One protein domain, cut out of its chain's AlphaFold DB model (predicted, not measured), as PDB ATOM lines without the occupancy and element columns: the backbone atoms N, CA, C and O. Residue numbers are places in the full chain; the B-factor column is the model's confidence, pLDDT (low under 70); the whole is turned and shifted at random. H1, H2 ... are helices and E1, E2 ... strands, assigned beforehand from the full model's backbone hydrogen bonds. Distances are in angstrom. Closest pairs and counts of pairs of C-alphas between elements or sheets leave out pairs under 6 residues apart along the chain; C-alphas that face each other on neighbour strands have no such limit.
ATOM      1  N   TRP A  11     194.958 214.965 259.306       94.44
ATOM      2  CA  TRP A  11     194.569 214.205 260.485       94.44
ATOM      3  C   TRP A  11     193.135 214.536 260.875       94.44
ATOM      4  O   TRP A  11     192.745 215.703 260.919       94.44
ATOM      5  N   ILE A  12     192.365 213.500 261.192       94.75
ATOM      6  CA  ILE A  12     191.011 213.609 261.732       94.75
ATOM      7  C   ILE A  12     191.018 212.912 263.090       94.75
ATOM      8  O   ILE A  12     191.426 211.754 263.171       94.75
ATOM      9  N   SER A  13     190.587 213.589 264.157       94.75
ATOM     10  CA  SER A  13     190.542 212.959 265.485       94.75
ATOM     11  C   SER A  13     189.330 212.045 265.661       94.75
ATOM     12  O   SER A  13     189.457 210.941 266.179       94.75
ATOM     13  N   PHE A  14     188.150 212.513 265.249       93.75
ATOM     14  CA  PHE A  14     186.885 211.797 265.378       93.75
ATOM     15  C   PHE A  14     186.088 211.909 264.083       93.75
ATOM     16  O   PHE A  14     186.037 212.974 263.463       93.75
ATOM     17  N   ASN A  15     185.437 210.806 263.721       92.25
ATOM     18  CA  ASN A  15     184.440 210.756 262.664       92.25
ATOM     19  C   ASN A  15     183.042 210.803 263.276       92.25
ATOM     20  O   ASN A  15     182.779 210.020 264.170       92.25
ATOM     21  N   GLU A  16     182.148 211.675 262.814       88.94
ATOM     22  CA  GLU A  16     180.725 211.679 263.196       88.94
ATOM     23  C   GLU A  16     180.451 211.645 264.715       88.94
ATOM     24  O   GLU A  16     179.700 210.809 265.225       88.94
ATOM     25  N   ILE A  17     181.012 212.600 265.465       89.69
ATOM     26  CA  ILE A  17     180.843 212.655 266.933       89.69
ATOM     27  C   ILE A  17     179.384 212.660 267.402       89.69
ATOM     28  O   ILE A  17     179.089 212.155 268.485       89.69
ATOM     29  N   PHE A  18     178.460 213.197 266.596       87.88
ATOM     30  CA  PHE A  18     177.031 213.137 266.895       87.88
ATOM     31  C   PHE A  18     176.559 211.688 266.988       87.88
ATOM     32  O   PHE A  18     175.969 211.300 267.993       87.88
ATOM     33  N   MET A  19     176.865 210.877 265.973       84.69
ATOM     34  CA  MET A  19     176.465 209.477 265.949       84.69
ATOM     35  C   MET A  19     177.056 208.763 267.157       84.69
ATOM     36  O   MET A  19     176.295 208.251 267.970       84.69
ATOM     37  N   HIS A  20     178.370 208.847 267.380       85.19
ATOM     38  CA  HIS A  20     179.010 208.182 268.522       85.19
ATOM     39  C   HIS A  20     178.418 208.558 269.886       85.19
ATOM     40  O   HIS A  20     178.301 207.689 270.750       85.19
ATOM     41  N   ALA A  21     178.000 209.812 270.080       87.88
ATOM     42  CA  ALA A  21     177.357 210.241 271.318       87.88
ATOM     43  C   ALA A  21     176.002 209.544 271.548       87.88
ATOM     44  O   ALA A  21     175.691 209.133 272.667       87.88
ATOM     45  N   TRP A  22     175.198 209.384 270.496       84.38
ATOM     46  CA  TRP A  22     173.856 208.798 270.585       84.38
ATOM     47  C   TRP A  22     173.849 207.269 270.492       84.38
ATOM     48  O   TRP A  22     173.029 206.621 271.145       84.38
ATOM     49  N   CYS A  23     174.812 206.688 269.779       77.25
ATOM     50  CA  CYS A  23     174.994 205.256 269.540       77.25
ATOM     51  C   CYS A  23     174.923 204.387 270.799       77.25
ATOM     52  O   CYS A  23     174.455 203.253 270.742       77.25
ATOM     53  N   ALA A  24     175.360 204.914 271.945       69.06
ATOM     54  CA  ALA A  24     175.320 204.176 273.195       69.06
ATOM     55  C   ALA A  24     173.897 203.962 273.730       69.06
ATOM     56  O   ALA A  24     173.722 203.021 274.494       69.06
ATOM     57  N   ILE A  25     172.910 204.804 273.382       75.81
ATOM     58  CA  ILE A  25     171.554 204.792 273.973       75.81
ATOM     59  C   ILE A  25     170.393 204.732 272.973       75.81
ATOM     60  O   ILE A  25     169.272 204.426 273.383       75.81
ATOM     61  N   THR A  26     170.616 205.056 271.698       72.88
ATOM     62  CA  THR A  26     169.568 205.030 270.672       72.88
ATOM     63  C   THR A  26     169.714 203.800 269.800       72.88
ATOM     64  O   THR A  26     170.676 203.686 269.045       72.88
ATOM     65  N   ASN A  27     168.705 202.937 269.846       72.62
ATOM     66  CA  ASN A  27     168.506 201.899 268.847       72.62
ATOM     67  C   ASN A  27     167.465 202.403 267.851       72.62
ATOM     68  O   ASN A  27     166.321 202.657 268.227       72.62
ATOM     69  N   ILE A  28     167.875 202.575 266.598       66.38
ATOM     70  CA  ILE A  28     166.957 202.884 265.505       66.38
ATOM     71  C   ILE A  28     166.540 201.550 264.891       66.38
ATOM     72  O   ILE A  28     167.390 200.765 264.473       66.38
ATOM     73  N   GLU A  29     165.237 201.279 264.867       69.88
ATOM     74  CA  GLU A  29     164.698 200.067 264.250       69.88
ATOM     75  C   GLU A  29     165.150 199.969 262.783       69.88
ATOM     76  O   GLU A  29     165.075 200.940 262.030       69.88
ATOM     77  N   GLY A  30     165.683 198.809 262.391       69.75
ATOM     78  CA  GLY A  30     166.228 198.577 261.050       69.75
ATOM     79  C   GLY A  30     167.667 199.061 260.814       69.75
ATOM     80  O   GLY A  30     168.197 198.818 259.733       69.75
ATOM     81  N   GLN A  31     168.324 199.699 261.791       67.06
ATOM     82  CA  GLN A  31     169.751 200.046 261.726       67.06
ATOM     83  C   GLN A  31     170.594 199.066 262.561       67.06
ATOM     84  O   GLN A  31     170.130 198.607 263.612       67.06
ATOM     85  N   PRO A  32     171.835 198.745 262.145       66.25
ATOM     86  CA  PRO A  32     172.765 197.998 262.985       66.25
ATOM     87  C   PRO A  32     172.963 198.696 264.336       66.25
ATOM     88  O   PRO A  32     173.087 199.918 264.404       66.25
ATOM     89  N   GLN A  33     173.007 197.920 265.419       71.75
ATOM     90  CA  GLN A  33     173.312 198.465 266.740       71.75
ATOM     91  C   GLN A  33     174.768 198.924 266.789       71.75
ATOM     92  O   GLN A  33     175.677 198.202 266.376       71.75
ATOM     93  N   HIS A  34     174.993 200.117 267.329       75.12
ATOM     94  CA  HIS A  34     176.336 200.639 267.514       75.12
ATOM     95  C   HIS A  34     176.899 200.238 268.883       75.12
ATOM     96  O   HIS A  34     176.204 200.238 269.901       75.12
ATOM     97  N   SER A  35     178.194 199.919 268.922       77.56
ATOM     98  CA  SER A  35     178.925 199.704 270.174       77.56
ATOM     99  C   SER A  35     178.910 200.973 271.046       77.56
ATOM    100  O   SER A  35     178.959 202.079 270.501       77.56
ATOM    101  N   PRO A  36     178.884 200.854 272.389       77.06
ATOM    102  CA  PRO A  36     179.014 199.624 273.180       77.06
ATOM    103  C   PRO A  36     177.704 198.845 273.421       77.06
ATOM    104  O   PRO A  36     177.742 197.870 274.167       77.06
ATOM    105  N   ASN A  37     176.566 199.249 272.831       72.25
ATOM    106  CA  ASN A  37     175.261 198.566 272.928       72.25
ATOM    107  C   ASN A  37     174.922 198.040 274.340       72.25
ATOM    108  O   ASN A  37     174.576 196.875 274.551       72.25
ATOM    109  N   THR A  38     175.114 198.886 275.349       69.19
ATOM    110  CA  THR A  38     174.998 198.467 276.747       69.19
ATOM    111  C   THR A  38     173.555 198.614 277.213       69.19
ATOM    112  O   THR A  38     172.997 199.691 277.133       69.19
ATOM    113  N   VAL A  39     172.920 197.567 277.741       68.12
ATOM    114  CA  VAL A  39     171.514 197.663 278.199       68.12
ATOM    115  C   VAL A  39     171.356 198.310 279.582       68.12
ATOM    116  O   VAL A  39     170.285 198.835 279.905       68.12
ATOM    117  N   GLN A  40     172.421 198.302 280.388       74.25
ATOM    118  CA  GLN A  40     172.481 198.890 281.726       74.25
ATOM    119  C   GLN A  40     173.489 200.035 281.756       74.25
ATOM    120  O   GLN A  40     174.626 199.881 281.323       74.25
ATOM    121  N   TYR A  41     173.086 201.169 282.320       74.81
ATOM    122  CA  TYR A  41     173.946 202.337 282.434       74.81
ATOM    123  C   TYR A  41     173.961 202.816 283.878       74.81
ATOM    124  O   TYR A  41     172.909 202.956 284.498       74.81
ATOM    125  N   SER A  42     175.154 203.108 284.394       79.62
ATOM    126  CA  SER A  42     175.329 203.772 285.691       79.62
ATOM    127  C   SER A  42     174.892 205.241 285.660       79.62
ATOM    128  O   SER A  42     174.602 205.830 286.694       79.62
ATOM    129  N   THR A  43     174.834 205.833 284.465       80.06
ATOM    130  CA  THR A  43     174.378 207.203 284.222       80.06
ATOM    131  C   THR A  43     172.971 207.191 283.635       80.06
ATOM    132  O   THR A  43     172.643 206.341 282.809       80.06
ATOM    133  N   ALA A  44     172.133 208.156 284.018       83.31
ATOM    134  CA  ALA A  44     170.798 208.303 283.442       83.31
ATOM    135  C   ALA A  44     170.877 208.410 281.910       83.31
ATOM    136  O   ALA A  44     171.573 209.286 281.394       83.31
ATOM    137  N   LYS A  45     170.136 207.553 281.185       82.75
ATOM    138  CA  LYS A  45     170.238 207.401 279.718       82.75
ATOM    139  C   LYS A  45     170.251 208.738 278.978       82.75
ATOM    140  O   LYS A  45     171.097 208.955 278.124       82.75
ATOM    141  N   ARG A  46     169.372 209.668 279.362       85.00
ATOM    142  CA  ARG A  46     169.248 210.996 278.736       85.00
ATOM    143  C   ARG A  46     170.503 211.872 278.838       85.00
ATOM    144  O   ARG A  46     170.673 212.737 277.992       85.00
ATOM    145  N   LYS A  47     171.368 211.666 279.837       90.44
ATOM    146  CA  LYS A  47     172.617 212.433 280.012       90.44
ATOM    147  C   LYS A  47     173.765 211.911 279.156       90.44
ATOM    148  O   LYS A  47     174.683 212.660 278.837       90.44
ATOM    149  N   ILE A  48     173.729 210.623 278.820       89.69
ATOM    150  CA  ILE A  48     174.857 209.909 278.214       89.69
ATOM    151  C   ILE A  48     175.331 210.569 276.911       89.69
ATOM    152  O   ILE A  48     176.535 210.807 276.819       89.69
ATOM    153  N   PRO A  49     174.454 210.954 275.959       90.56
ATOM    154  CA  PRO A  49     174.906 211.597 274.727       90.56
ATOM    155  C   PRO A  49     175.607 212.923 274.980       90.56
ATOM    156  O   PRO A  49     176.648 213.186 274.389       90.56
ATOM    157  N   TYR A  50     175.079 213.740 275.893       93.50
ATOM    158  CA  TYR A  50     175.672 215.036 276.206       93.50
ATOM    159  C   TYR A  50     177.045 214.879 276.858       93.50
ATOM    160  O   TYR A  50     177.979 215.567 276.468       93.50
ATOM    161  N   ILE A  51     177.198 213.930 277.787       93.62
ATOM    162  CA  ILE A  51     178.489 213.633 278.426       93.62
ATOM    163  C   ILE A  51     179.499 213.094 277.407       93.62
ATOM    164  O   ILE A  51     180.645 213.539 277.381       93.62
ATOM    165  N   ALA A  52     179.083 212.156 276.554       92.38
ATOM    166  CA  ALA A  52     179.947 211.586 275.527       92.38
ATOM    167  C   ALA A  52     180.418 212.663 274.539       92.38
ATOM    168  O   ALA A  52     181.619 212.811 274.324       92.38
ATOM    169  N   ALA A  53     179.487 213.450 273.991       93.81
ATOM    170  CA  ALA A  53     179.777 214.560 273.087       93.81
ATOM    171  C   ALA A  53     180.729 215.585 273.714       93.81
ATOM    172  O   ALA A  53     181.737 215.942 273.110       93.81
ATOM    173  N   HIS A  54     180.441 216.009 274.947       95.94
ATOM    174  CA  HIS A  54     181.262 216.953 275.700       95.94
ATOM    175  C   HIS A  54     182.715 216.479 275.829       95.94
ATOM    176  O   HIS A  54     183.649 217.206 275.493       95.94
ATOM    177  N   ASN A  55     182.907 215.222 276.234       95.69
ATOM    178  CA  ASN A  55     184.236 214.639 276.385       95.69
ATOM    179  C   ASN A  55     184.962 214.471 275.043       95.69
ATOM    180  O   ASN A  55     186.165 214.710 274.981       95.69
ATOM    181  N   MET A  56     184.254 214.090 273.974       95.56
ATOM    182  CA  MET A  56     184.845 213.985 272.634       95.56
ATOM    183  C   MET A  56     185.322 215.345 272.115       95.56
ATOM    184  O   MET A  56     186.416 215.424 271.564       95.56
ATOM    185  N   MET A  57     184.561 216.423 272.337       95.69
ATOM    186  CA  MET A  57     184.976 217.775 271.939       95.69
ATOM    187  C   MET A  57     186.216 218.246 272.707       95.69
ATOM    188  O   MET A  57     187.157 218.748 272.102       95.69
ATOM    189  N   ILE A  58     186.281 218.009 274.019       96.56
ATOM    190  CA  ILE A  58     187.477 218.339 274.815       96.56
ATOM    191  C   ILE A  58     188.681 217.500 274.374       96.56
ATOM    192  O   ILE A  58     189.793 218.011 274.262       96.56
ATOM    193  N   ALA A  59     188.480 216.206 274.118       96.88
ATOM    194  CA  ALA A  59     189.541 215.330 273.632       96.88
ATOM    195  C   ALA A  59     190.064 215.779 272.260       96.88
ATOM    196  O   ALA A  59     191.273 215.741 272.028       96.88
ATOM    197  N   HIS A  60     189.169 216.237 271.377       95.88
ATOM    198  CA  HIS A  60     189.538 216.828 270.096       95.88
ATOM    199  C   HIS A  60     190.410 218.068 270.290       95.88
ATOM    200  O   HIS A  60     191.535 218.079 269.793       95.88
ATOM    201  N   ALA A  61     189.946 219.038 271.081       95.19
ATOM    202  CA  ALA A  61     190.673 220.278 271.331       95.19
ATOM    203  C   ALA A  61     192.073 220.001 271.906       95.19
ATOM    204  O   ALA A  61     193.077 220.504 271.402       95.19
ATOM    205  N   LYS A  62     192.179 219.090 272.881       95.62
ATOM    206  CA  LYS A  62     193.468 218.650 273.446       95.62
ATOM    207  C   LYS A  62     194.407 218.067 272.395       95.62
ATOM    208  O   LYS A  62     195.594 218.404 272.363       95.62
ATOM    209  N   ALA A  63     193.891 217.193 271.533       95.44
ATOM    210  CA  ALA A  63     194.672 216.588 270.462       95.44
ATOM    211  C   ALA A  63     195.098 217.627 269.413       95.44
ATOM    212  O   ALA A  63     196.253 217.610 268.986       95.44
ATOM    213  N   TYR A  64     194.215 218.567 269.066       94.44
ATOM    214  CA  TYR A  64     194.516 219.685 268.175       94.44
ATOM    215  C   TYR A  64     195.643 220.558 268.742       94.44
ATOM    216  O   TYR A  64     196.625 220.813 268.049       94.44
ATOM    217  N   ARG A  65     195.570 220.959 270.019       93.44
ATOM    218  CA  ARG A  65     196.618 221.767 270.676       93.44
ATOM    219  C   ARG A  65     197.949 221.041 270.779       93.44
ATOM    220  O   ARG A  65     199.001 221.656 270.625       93.44
ATOM    221  N   MET A  66     197.919 219.739 271.045       94.81
ATOM    222  CA  MET A  66     199.119 218.910 271.019       94.81
ATOM    223  C   MET A  66     199.720 218.868 269.607       94.81
ATOM    224  O   MET A  66     200.924 219.063 269.462       94.81
ATOM    225  N   TYR A  67     198.894 218.677 268.571       93.19
ATOM    226  CA  TYR A  67     199.338 218.718 267.176       93.19
ATOM    227  C   TYR A  67     199.982 220.061 266.818       93.19
ATOM    228  O   TYR A  67     201.081 220.098 266.264       93.19
ATOM    229  N   ASP A  68     199.313 221.153 267.179       92.50
ATOM    230  CA  ASP A  68     199.750 222.522 266.932       92.50
ATOM    231  C   ASP A  68     201.122 222.808 267.556       92.50
ATOM    232  O   ASP A  68     202.033 223.259 266.868       92.50
ATOM    233  N   ARG A  69     201.297 222.449 268.834       94.44
ATOM    234  CA  ARG A  69     202.530 222.699 269.594       94.44
ATOM    235  C   ARG A  69     203.704 221.814 269.174       94.44
ATOM    236  O   ARG A  69     204.839 222.273 269.185       94.44
ATOM    237  N   GLU A  70     203.461 220.533 268.910       94.44
ATOM    238  CA  GLU A  70     204.543 219.540 268.803       94.44
ATOM    239  C   GLU A  70     204.853 219.124 267.362       94.44
ATOM    240  O   GLU A  70     205.953 218.646 267.087       94.44
ATOM    241  N   TYR A  71     203.902 219.283 266.437       91.12
ATOM    242  CA  TYR A  71     203.977 218.634 265.128       91.12
ATOM    243  C   TYR A  71     203.731 219.570 263.943       91.12
ATOM    244  O   TYR A  71     204.269 219.306 262.864       91.12
ATOM    245  N   ARG A  72     202.956 220.653 264.103       91.69
ATOM    246  CA  ARG A  72     202.543 221.506 262.977       91.69
ATOM    247  C   ARG A  72     203.725 222.126 262.233       91.69
ATOM    248  O   ARG A  72     203.740 222.061 261.006       91.69
ATOM    249  N   ASP A  73     204.729 222.635 262.939       91.94
ATOM    250  CA  ASP A  73     205.898 223.274 262.314       91.94
ATOM    251  C   ASP A  73     206.728 222.295 261.469       91.94
ATOM    252  O   ASP A  73     207.171 222.622 260.363       91.94
ATOM    253  N   ALA A  74     206.904 221.067 261.965       91.50
ATOM    254  CA  ALA A  74     207.694 220.040 261.295       91.50
ATOM    255  C   ALA A  74     206.921 219.362 260.152       91.50
ATOM    256  O   ALA A  74     207.455 219.151 259.064       91.50
ATOM    257  N   GLN A  75     205.656 219.006 260.388       90.69
ATOM    258  CA  GLN A  75     204.857 218.235 259.434       90.69
ATOM    259  C   GLN A  75     204.155 219.109 258.403       90.69
ATOM    260  O   GLN A  75     203.923 218.634 257.287       90.69
ATOM    261  N   LYS A  76     203.816 220.353 258.763       90.81
ATOM    262  CA  LYS A  76     203.030 221.292 257.949       90.81
ATOM    263  C   LYS A  76     201.688 220.707 257.484       90.81
ATOM    264  O   LYS A  76     201.253 220.971 256.368       90.81
ATOM    265  N   GLY A  77     201.075 219.860 258.311       91.06
ATOM    266  CA  GLY A  77     199.785 219.233 258.032       91.06
ATOM    267  C   GLY A  77     198.597 219.976 258.649       91.06
ATOM    268  O   GLY A  77     198.749 220.966 259.370       91.06
ATOM    269  N   THR A  78     197.398 219.468 258.373       92.81
ATOM    270  CA  THR A  78     196.128 219.909 258.951       92.81
ATOM    271  C   THR A  78     195.611 218.883 259.956       92.81
ATOM    272  O   THR A  78     195.833 217.679 259.815       92.81
ATOM    273  N   PHE A  79     194.884 219.366 260.959       93.00
ATOM    274  CA  PHE A  79     194.247 218.548 261.984       93.00
ATOM    275  C   PHE A  79     192.827 219.061 262.169       93.00
ATOM    276  O   PHE A  79     192.645 220.267 262.322       93.00
ATOM    277  N   GLY A  80     191.848 218.169 262.128       93.00
ATOM    278  CA  GLY A  80     190.446 218.540 262.244       93.00
ATOM    279  C   GLY A  80     189.575 217.409 262.765       93.00
ATOM    280  O   GLY A  80     190.049 216.403 263.304       93.00
ATOM    281  N   ILE A  81     188.275 217.602 262.602       93.75
ATOM    282  CA  ILE A  81     187.224 216.709 263.071       93.75
ATOM    283  C   ILE A  81     186.128 216.626 262.017       93.75
ATOM    284  O   ILE A  81     185.847 217.602 261.325       93.75
ATOM    285  N   VAL A  82     185.492 215.463 261.905       92.62
ATOM    286  CA  VAL A  82     184.323 215.295 261.045       92.62
ATOM    287  C   VAL A  82     183.071 215.353 261.908       92.62
ATOM    288  O   VAL A  82     182.861 214.531 262.804       92.62
ATOM    289  N   VAL A  83     182.217 216.329 261.612       90.56
ATOM    290  CA  VAL A  83     180.914 216.494 262.255       90.56
ATOM    291  C   VAL A  83     179.829 216.128 261.252       90.56
ATOM    292  O   VAL A  83     179.638 216.809 260.249       90.56
ATOM    293  N   GLY A  84     179.109 215.046 261.538       86.62
ATOM    294  CA  GLY A  84     177.898 214.668 260.816       86.62
ATOM    295  C   GLY A  84     176.659 215.286 261.463       86.62
ATOM    296  O   GLY A  84     176.612 215.468 262.681       86.62
ATOM    297  N   GLY A  85     175.642 215.579 260.657       86.19
ATOM    298  CA  GLY A  85     174.357 216.067 261.140       86.19
ATOM    299  C   GLY A  85     173.288 216.056 260.060       86.19
ATOM    300  O   GLY A  85     173.516 215.620 258.932       86.19
ATOM    301  N   ARG A  86     172.094 216.523 260.420       87.50
ATOM    302  CA  ARG A  86     170.958 216.643 259.498       87.50
ATOM    303  C   ARG A  86     170.627 218.109 259.281       87.50
ATOM    304  O   ARG A  86     170.613 218.879 260.236       87.50
ATOM    305  N   TRP A  87     170.321 218.461 258.037       91.94
ATOM    306  CA  TRP A  87     169.753 219.764 257.722       91.94
ATOM    307  C   TRP A  87     168.265 219.794 258.089       91.94
ATOM    308  O   TRP A  87     167.530 218.853 257.782       91.94
ATOM    309  N   CYS A  88     167.822 220.871 258.730       93.00
ATOM    310  CA  CYS A  88     166.430 221.084 259.109       93.00
ATOM    311  C   CYS A  88     165.858 222.255 258.304       93.00
ATOM    312  O   CYS A  88     166.300 223.394 258.449       93.00
ATOM    313  N   THR A  89     164.868 221.971 257.462       94.12
ATOM    314  CA  THR A  89     164.125 222.981 256.701       94.12
ATOM    315  C   THR A  89     162.879 223.430 257.457       94.12
ATOM    316  O   THR A  89     162.404 222.756 258.372       94.12
ATOM    317  N   THR A  90     162.346 224.590 257.081       96.38
ATOM    318  CA  THR A  90     161.078 225.093 257.614       96.38
ATOM    319  C   THR A  90     159.902 224.419 256.907       96.38
ATOM    320  O   THR A  90     160.001 224.049 255.736       96.38
ATOM    321  N   SER A  91     158.780 224.253 257.610       95.12
ATOM    322  CA  SER A  91     157.520 223.765 257.027       95.12
ATOM    323  C   SER A  91     156.692 224.870 256.367       95.12
ATOM    324  O   SER A  91     155.878 224.582 255.494       95.12
ATOM    325  N   SER A  92     156.893 226.124 256.774       96.88
ATOM    326  CA  SER A  92     156.255 227.310 256.200       96.88
ATOM    327  C   SER A  92     157.133 228.554 256.395       96.88
ATOM    328  O   SER A  92     158.232 228.477 256.953       96.88
ATOM    329  N   GLU A  93     156.647 229.708 255.938       96.56
ATOM    330  CA  GLU A  93     157.292 231.013 256.142       96.56
ATOM    331  C   GLU A  93     156.933 231.661 257.490       96.56
ATOM    332  O   GLU A  93     157.389 232.770 257.779       96.56
ATOM    333  N   SER A  94     156.142 230.994 258.342       98.19
ATOM    334  CA  SER A  94     155.769 231.549 259.643       98.19
ATOM    335  C   SER A  94     157.008 231.800 260.524       98.19
ATOM    336  O   SER A  94     157.988 231.040 260.472       98.19
ATOM    337  N   PRO A  95     157.021 232.864 261.346       97.88
ATOM    338  CA  PRO A  95     158.100 233.096 262.305       97.88
ATOM    339  C   PRO A  95     158.324 231.910 263.254       97.88
ATOM    340  O   PRO A  95     159.462 231.617 263.629       97.88
ATOM    341  N   GLU A  96     157.253 231.204 263.613       97.31
ATOM    342  CA  GLU A  96     157.265 230.055 264.512       97.31
ATOM    343  C   GLU A  96     158.009 228.868 263.896       97.31
ATOM    344  O   GLU A  96     158.903 228.314 264.546       97.31
ATOM    345  N   ASP A  97     157.711 228.525 262.639       97.50
ATOM    346  CA  ASP A  97     158.363 227.425 261.923       97.50
ATOM    347  C   ASP A  97     159.830 227.744 261.639       97.50
ATOM    348  O   ASP A  97     160.704 226.893 261.820       97.50
ATOM    349  N   ASN A  98     160.129 228.997 261.282       96.44
ATOM    350  CA  ASN A  98     161.499 229.487 261.148       96.44
ATOM    351  C   ASN A  98     162.289 229.323 262.453       96.44
ATOM    352  O   ASN A  98     163.429 228.847 262.454       96.44
ATOM    353  N   ALA A  99     161.693 229.699 263.587       95.38
ATOM    354  CA  ALA A  99     162.323 229.539 264.889       95.38
ATOM    355  C   ALA A  99     162.477 228.057 265.275       95.38
ATOM    356  O   ALA A  99     163.482 227.693 265.890       95.38
ATOM    357  N   ALA A 100     161.515 227.199 264.917       95.56
ATOM    358  CA  ALA A 100     161.582 225.757 265.146       95.56
ATOM    359  C   ALA A 100     162.713 225.101 264.343       95.56
ATOM    360  O   ALA A 100     163.509 224.369 264.929       95.56
ATOM    361  N   ALA A 101     162.844 225.415 263.051       96.31
ATOM    362  CA  ALA A 101     163.913 224.884 262.206       96.31
ATOM    363  C   ALA A 101     165.304 225.291 262.714       96.31
ATOM    364  O   ALA A 101     166.207 224.459 262.771       96.31
ATOM    365  N   ARG A 102     165.471 226.541 263.174       95.25
ATOM    366  CA  ARG A 102     166.727 227.004 263.792       95.25
ATOM    367  C   ARG A 102     167.066 226.232 265.068       95.25
ATOM    368  O   ARG A 102     168.190 225.768 265.206       95.25
ATOM    369  N   ARG A 103     166.091 226.028 265.966       95.94
ATOM    370  CA  ARG A 103     166.296 225.195 267.167       95.94
ATOM    371  C   ARG A 103     166.630 223.748 266.800       95.94
ATOM    372  O   ARG A 103     167.497 223.152 267.425       95.94
ATOM    373  N   ALA A 104     165.978 223.188 265.783       95.44
ATOM    374  CA  ALA A 104     166.272 221.838 265.315       95.44
ATOM    375  C   ALA A 104     167.712 221.726 264.780       95.44
ATOM    376  O   ALA A 104     168.430 220.808 265.168       95.44
ATOM    377  N   MET A 105     168.171 222.710 263.996       95.69
ATOM    378  CA  MET A 105     169.567 222.795 263.545       95.69
ATOM    379  C   MET A 105     170.563 222.813 264.706       95.69
ATOM    380  O   MET A 105     171.622 222.189 264.611       95.69
ATOM    381  N   ASP A 106     170.226 223.475 265.817       95.88
ATOM    382  CA  ASP A 106     171.109 223.512 266.980       95.88
ATOM    383  C   ASP A 106     171.342 222.119 267.578       95.88
ATOM    384  O   ASP A 106     172.488 221.768 267.845       95.88
ATOM    385  N   TRP A 107     170.308 221.281 267.688       92.75
ATOM    386  CA  TRP A 107     170.446 219.901 268.184       92.75
ATOM    387  C   TRP A 107     170.956 218.914 267.137       92.75
ATOM    388  O   TRP A 107     171.570 217.908 267.492       92.75
ATOM    389  N   CYS A 108     170.694 219.155 265.854       91.19
ATOM    390  CA  CYS A 108     171.107 218.247 264.787       91.19
ATOM    391  C   CYS A 108     172.551 218.464 264.331       91.19
ATOM    392  O   CYS A 108     173.141 217.528 263.794       91.19
ATOM    393  N   PHE A 109     173.112 219.664 264.514       92.38
ATOM    394  CA  PHE A 109     174.434 219.999 263.983       92.38
ATOM    395  C   PHE A 109     175.196 221.020 264.841       92.38
ATOM    396  O   PHE A 109     176.314 220.739 265.277       92.38
ATOM    397  N   ASN A 110     174.604 222.183 265.146       94.31
ATOM    398  CA  ASN A 110     175.391 223.304 265.686       94.31
ATOM    399  C   ASN A 110     175.921 223.064 267.102       94.31
ATOM    400  O   ASN A 110     176.921 223.662 267.478       94.31
ATOM    401  N   TRP A 111     175.307 222.195 267.904       93.62
ATOM    402  CA  TRP A 111     175.821 221.875 269.240       93.62
ATOM    403  C   TRP A 111     177.183 221.182 269.254       93.62
ATOM    404  O   TRP A 111     177.852 221.209 270.281       93.62
ATOM    405  N   MET A 112     177.599 220.616 268.122       92.38
ATOM    406  CA  MET A 112     178.931 220.048 267.928       92.38
ATOM    407  C   MET A 112     179.880 221.035 267.242       92.38
ATOM    408  O   MET A 112     181.069 221.060 267.536       92.38
ATOM    409  N   VAL A 113     179.350 221.869 266.344       92.69
ATOM    410  CA  VAL A 113     180.148 222.832 265.574       92.69
ATOM    411  C   VAL A 113     180.457 224.093 266.371       92.69
ATOM    412  O   VAL A 113     181.585 224.563 266.338       92.69
ATOM    413  N   ASN A 114     179.492 224.656 267.096       94.06
ATOM    414  CA  ASN A 114     179.671 225.924 267.803       94.06
ATOM    415  C   ASN A 114     180.750 225.875 268.891       94.06
ATOM    416  O   ASN A 114     181.493 226.852 268.983       94.06
ATOM    417  N   PRO A 115     180.886 224.793 269.684       94.75
ATOM    418  CA  PRO A 115     181.991 224.708 270.626       94.75
ATOM    419  C   PRO A 115     183.353 224.742 269.927       94.75
ATOM    420  O   PRO A 115     184.239 225.434 270.394       94.75
ATOM    421  N   ILE A 116     183.502 224.065 268.787       92.31
ATOM    422  CA  ILE A 116     184.797 223.874 268.113       92.31
ATOM    423  C   ILE A 116     185.138 225.050 267.181       92.31
ATOM    424  O   ILE A 116     186.195 225.663 267.268       92.31
ATOM    425  N   CYS A 117     184.211 225.396 266.290       88.75
ATOM    426  CA  CYS A 117     184.404 226.381 265.224       88.75
ATOM    427  C   CYS A 117     183.800 227.756 265.554       88.75
ATOM    428  O   CYS A 117     183.944 228.702 264.776       88.75
ATOM    429  N   GLY A 118     183.047 227.872 266.650       86.94
ATOM    430  CA  GLY A 118     182.397 229.116 267.048       86.94
ATOM    431  C   GLY A 118     183.326 230.067 267.803       86.94
ATOM    432  O   GLY A 118     184.412 229.720 268.254       86.94
ATOM    433  N   VAL A 119     182.861 231.305 267.979       87.81
ATOM    434  CA  VAL A 119     183.625 232.362 268.669       87.81
ATOM    435  C   VAL A 119     183.619 232.174 270.192       87.81
ATOM    436  O   VAL A 119     184.564 232.560 270.874       87.81
ATOM    437  N   GLU A 120     182.545 231.600 270.739       91.00
ATOM    438  CA  GLU A 120     182.351 231.491 272.191       91.00
ATOM    439  C   GLU A 120     183.000 230.244 272.806       91.00
ATOM    440  O   GLU A 120     183.191 230.230 274.018       91.00
ATOM    441  N   GLY A 121     183.361 229.229 272.012       94.19
ATOM    442  CA  GLY A 121     183.878 227.960 272.543       94.19
ATOM    443  C   GLY A 121     182.843 227.148 273.325       94.19
ATOM    444  O   GLY A 121     183.207 226.364 274.193       94.19
ATOM    445  N   ASP A 122     181.550 227.382 273.087       96.00
ATOM    446  CA  ASP A 122     180.461 226.847 273.908       96.00
ATOM    447  C   ASP A 122     179.247 226.449 273.047       96.00
ATOM    448  O   ASP A 122     179.155 226.766 271.856       96.00
ATOM    449  N   TYR A 123     178.303 225.730 273.649       96.94
ATOM    450  CA  TYR A 123     177.070 225.273 273.015       96.94
ATOM    451  C   TYR A 123     176.203 226.438 272.494       96.94
ATOM    452  O   TYR A 123     176.268 227.552 273.010       96.94
ATOM    453  N   PRO A 124     175.312 226.214 271.508       96.38
ATOM    454  CA  PRO A 124     174.369 227.226 271.042       96.38
ATOM    455  C   PRO A 124     173.561 227.852 272.190       96.38
ATOM    456  O   PRO A 124     173.049 227.157 273.068       96.38
ATOM    457  N   LYS A 125     173.389 229.180 272.164       95.19
ATOM    458  CA  LYS A 125     172.649 229.936 273.197       95.19
ATOM    459  C   LYS A 125     171.220 229.431 273.401       95.19
ATOM    460  O   LYS A 125     170.765 229.307 274.535       95.19
ATOM    461  N   SER A 126     170.530 229.144 272.300       94.69
ATOM    462  CA  SER A 126     169.209 228.501 272.257       94.69
ATOM    463  C   SER A 126     169.212 227.181 273.022       94.69
ATOM    464  O   SER A 126     168.367 226.970 273.889       94.69
ATOM    465  N   MET A 127     170.213 226.339 272.761       95.81
ATOM    466  CA  MET A 127     170.364 225.044 273.403       95.81
ATOM    467  C   MET A 127     170.576 225.161 274.906       95.81
ATOM    468  O   MET A 127     169.850 224.533 275.674       95.81
ATOM    469  N   ARG A 128     171.505 226.023 275.337       96.12
ATOM    470  CA  ARG A 128     171.759 226.275 276.764       96.12
ATOM    471  C   ARG A 128     170.511 226.789 277.480       96.12
ATOM    472  O   ARG A 128     170.199 226.324 278.575       96.12
ATOM    473  N   ARG A 129     169.781 227.725 276.865       96.06
ATOM    474  CA  ARG A 129     168.544 228.288 277.425       96.06
ATOM    475  C   ARG A 129     167.473 227.216 277.613       96.06
ATOM    476  O   ARG A 129     166.936 227.084 278.709       96.06
ATOM    477  N   ASP A 130     167.166 226.460 276.564       95.38
ATOM    478  CA  ASP A 130     166.070 225.492 276.609       95.38
ATOM    479  C   ASP A 130     166.440 224.285 277.501       95.38
ATOM    480  O   ASP A 130     165.587 223.786 278.237       95.38
ATOM    481  N   MET A 131     167.718 223.876 277.533       95.25
ATOM    482  CA  MET A 131     168.214 222.874 278.489       95.25
ATOM    483  C   MET A 131     168.114 223.355 279.934       95.25
ATOM    484  O   MET A 131     167.667 222.595 280.782       95.25
ATOM    485  N   SER A 132     168.423 224.624 280.214       95.62
ATOM    486  CA  SER A 132     168.295 225.175 281.570       95.62
ATOM    487  C   SER A 132     166.850 225.112 282.081       95.62
ATOM    488  O   SER A 132     166.621 224.786 283.243       95.62
ATOM    489  N   ILE A 133     165.863 225.376 281.215       96.44
ATOM    490  CA  ILE A 133     164.435 225.252 281.556       96.44
ATOM    491  C   ILE A 133     164.079 223.792 281.873       96.44
ATOM    492  O   ILE A 133     163.387 223.519 282.856       96.44
ATOM    493  N   LEU A 134     164.559 222.850 281.054       94.06
ATOM    494  CA  LEU A 134     164.320 221.423 281.264       94.06
ATOM    495  C   LEU A 134     164.949 220.931 282.575       94.06
ATOM    496  O   LEU A 134     164.284 220.267 283.361       94.06
ATOM    497  N   GLU A 135     166.202 221.287 282.838       95.19
ATOM    498  CA  GLU A 135     166.947 220.873 284.032       95.19
ATOM    499  C   GLU A 135     166.338 221.432 285.323       95.19
ATOM    500  O   GLU A 135     166.296 220.732 286.332       95.19
ATOM    501  N   GLN A 136     165.811 222.662 285.293       96.06
ATOM    502  CA  GLN A 136     165.059 223.230 286.418       96.06
ATOM    503  C   GLN A 136     163.781 222.440 286.698       96.06
ATOM    504  O   GLN A 136     163.484 222.135 287.853       96.06
ATOM    505  N   LYS A 137     163.037 222.083 285.646       95.19
ATOM    506  CA  LYS A 137     161.811 221.288 285.766       95.19
ATOM    507  C   LYS A 137     162.091 219.889 286.320       95.19
ATOM    508  O   LYS A 137     161.325 219.399 287.140       95.19
ATOM    509  N   GLU A 138     163.170 219.262 285.866       91.38
ATOM    510  CA  GLU A 138     163.569 217.902 286.253       91.38
ATOM    511  C   GLU A 138     164.415 217.876 287.543       91.38
ATOM    512  O   GLU A 138     164.766 216.803 288.024       91.38
ATOM    513  N   GLN A 139     164.755 219.046 288.104       93.75
ATOM    514  CA  GLN A 139     165.631 219.215 289.275       93.75
ATOM    515  C   GLN A 139     166.963 218.454 289.159       93.75
ATOM    516  O   GLN A 139     167.516 217.959 290.141       93.75
ATOM    517  N   GLN A 140     167.489 218.357 287.940       91.44
ATOM    518  CA  GLN A 140     168.683 217.584 287.637       91.44
ATOM    519  C   GLN A 140     169.419 218.199 286.448       91.44
ATOM    520  O   GLN A 140     168.818 218.493 285.420       91.44
ATOM    521  N   GLU A 141     170.742 218.324 286.556       92.12
ATOM    522  CA  GLU A 141     171.594 218.659 285.412       92.12
ATOM    523  C   GLU A 141     171.616 217.498 284.411       92.12
ATOM    524  O   GLU A 141     171.874 216.348 284.784       92.12
ATOM    525  N   ILE A 142     171.397 217.802 283.137       93.44
ATOM    526  CA  ILE A 142     171.336 216.856 282.026       93.44
ATOM    527  C   ILE A 142     172.533 217.049 281.097       93.44
ATOM    528  O   ILE A 142     173.186 216.065 280.742       93.44
ATOM    529  N   MET A 143     172.826 218.298 280.735       94.81
ATOM    530  CA  MET A 143     173.871 218.675 279.791       94.81
ATOM    531  C   MET A 143     175.061 219.289 280.544       94.81
ATOM    532  O   MET A 143     174.860 220.253 281.280       94.81
ATOM    533  N   PRO A 144     176.294 218.773 280.367       95.62
ATOM    534  CA  PRO A 144     177.482 219.387 280.950       95.62
ATOM    535  C   PRO A 144     177.696 220.812 280.437       95.62
ATOM    536  O   PRO A 144     177.264 221.165 279.340       95.62
ATOM    537  N   ARG A 145     178.397 221.629 281.223       96.06
ATOM    538  CA  ARG A 145     178.746 223.006 280.868       96.06
ATOM    539  C   ARG A 145     180.254 223.084 280.723       96.06
ATOM    540  O   ARG A 145     180.964 222.507 281.544       96.06
ATOM    541  N   PHE A 146     180.729 223.774 279.692       97.06
ATOM    542  CA  PHE A 146     182.159 223.999 279.548       97.06
ATOM    543  C   PHE A 146     182.645 224.966 280.629       97.06
ATOM    544  O   PHE A 146     182.009 225.984 280.907       97.06
ATOM    545  N   THR A 147     183.775 224.645 281.250       97.19
ATOM    546  CA  THR A 147     184.500 225.603 282.086       97.19
ATOM    547  C   THR A 147     185.135 226.678 281.209       97.19
ATOM    548  O   THR A 147     185.280 226.497 280.001       97.19
ATOM    549  N   GLN A 148     185.559 227.793 281.809       95.81
ATOM    550  CA  GLN A 148     186.263 228.840 281.069       95.81
ATOM    551  C   GLN A 148     187.500 228.293 280.342       95.81
ATOM    552  O   GLN A 148     187.639 228.512 279.144       95.81
ATOM    553  N   ASP A 149     188.306 227.482 281.030       95.25
ATOM    554  CA  ASP A 149     189.487 226.844 280.446       95.25
ATOM    555  C   ASP A 149     189.134 225.927 279.268       95.25
ATOM    556  O   ASP A 149     189.828 225.928 278.258       95.25
TER     557      ASP A 149
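AT A GLANCE: This is residues 11 to 149 of the 165 residues of an uncharacterized protein of Oesophagostomum dentatum (UniProt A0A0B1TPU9). Two long helices, H2 and the kinked H4, meet through residues 53 to 61 and 112 to 116 and reach from there toward opposite ends of the domain. H1 packs beside H2 as a helical hairpin, H5 stands off H4 nearly at right angles, and residues 81 to 94 run from E1 at one end to H4 at the other. The printed part has 139 residues, in the order H1, H2, H3, E1, H4, H5, and is mostly helix. It is only just compact, close to loose, with a radius of gyration of the C-alphas of 17.0 A and spans of 51 by 40 by 34 A.

HOW THE PARTS SIT: H1, residues 17 to 23, touches residues 48 to 56 of H2, residues 45 to 70, at a shallow tilt of 31 degrees, opposite ways; the closest C-alphas, of Ala 21 and Pro 49, are 4.4 A apart. H3, residues 72 to 75, and H2 meet only through their link. E1, residues 78 to 80, pairs with no named strand, but residues 11 to 12 pair parallel with its residues 79 to 80. The hub is H4, residues 95 to 117, with a kink of 68 degrees near residue 110. H4 touches H2 at a steep tilt of 44 degrees, the same way, closest at the C-alphas of Met 57 and Ile 116, 7.2 A. H1 and H4 only just touch, with 3 pairs of C-alphas within 8 A, the closest those of Phe 18 and Met 112. H5, residues 125 to 138, touches H4 about perpendicular, at 81 degrees, closest at the C-alphas of Asp 106 and Met 127, 6.6 A. Every O i to N i+4 pair is within hydrogen-bond range in H1 and H5, 20 of 22 in H2 and 15 of 19 in H4; H3 is too short for one.

IN THESE COORDINATES: H1 begins at C-alpha 17 (180.843, 212.655, 266.933). H2 is 38.0 A long, H4 27.3 A and H5 19.9 A, ending at C-alpha 138 (163.569, 217.902, 286.253).

THE WHOLE: The C-alphas of Ala 74 and Ser 94 are farthest apart, 53.2 A. The printed part has no cut. The links H1 to H2 and E1 to H4 are long. pLDDT is under 70 at residues 24, 28 to 32 and 38 to 39.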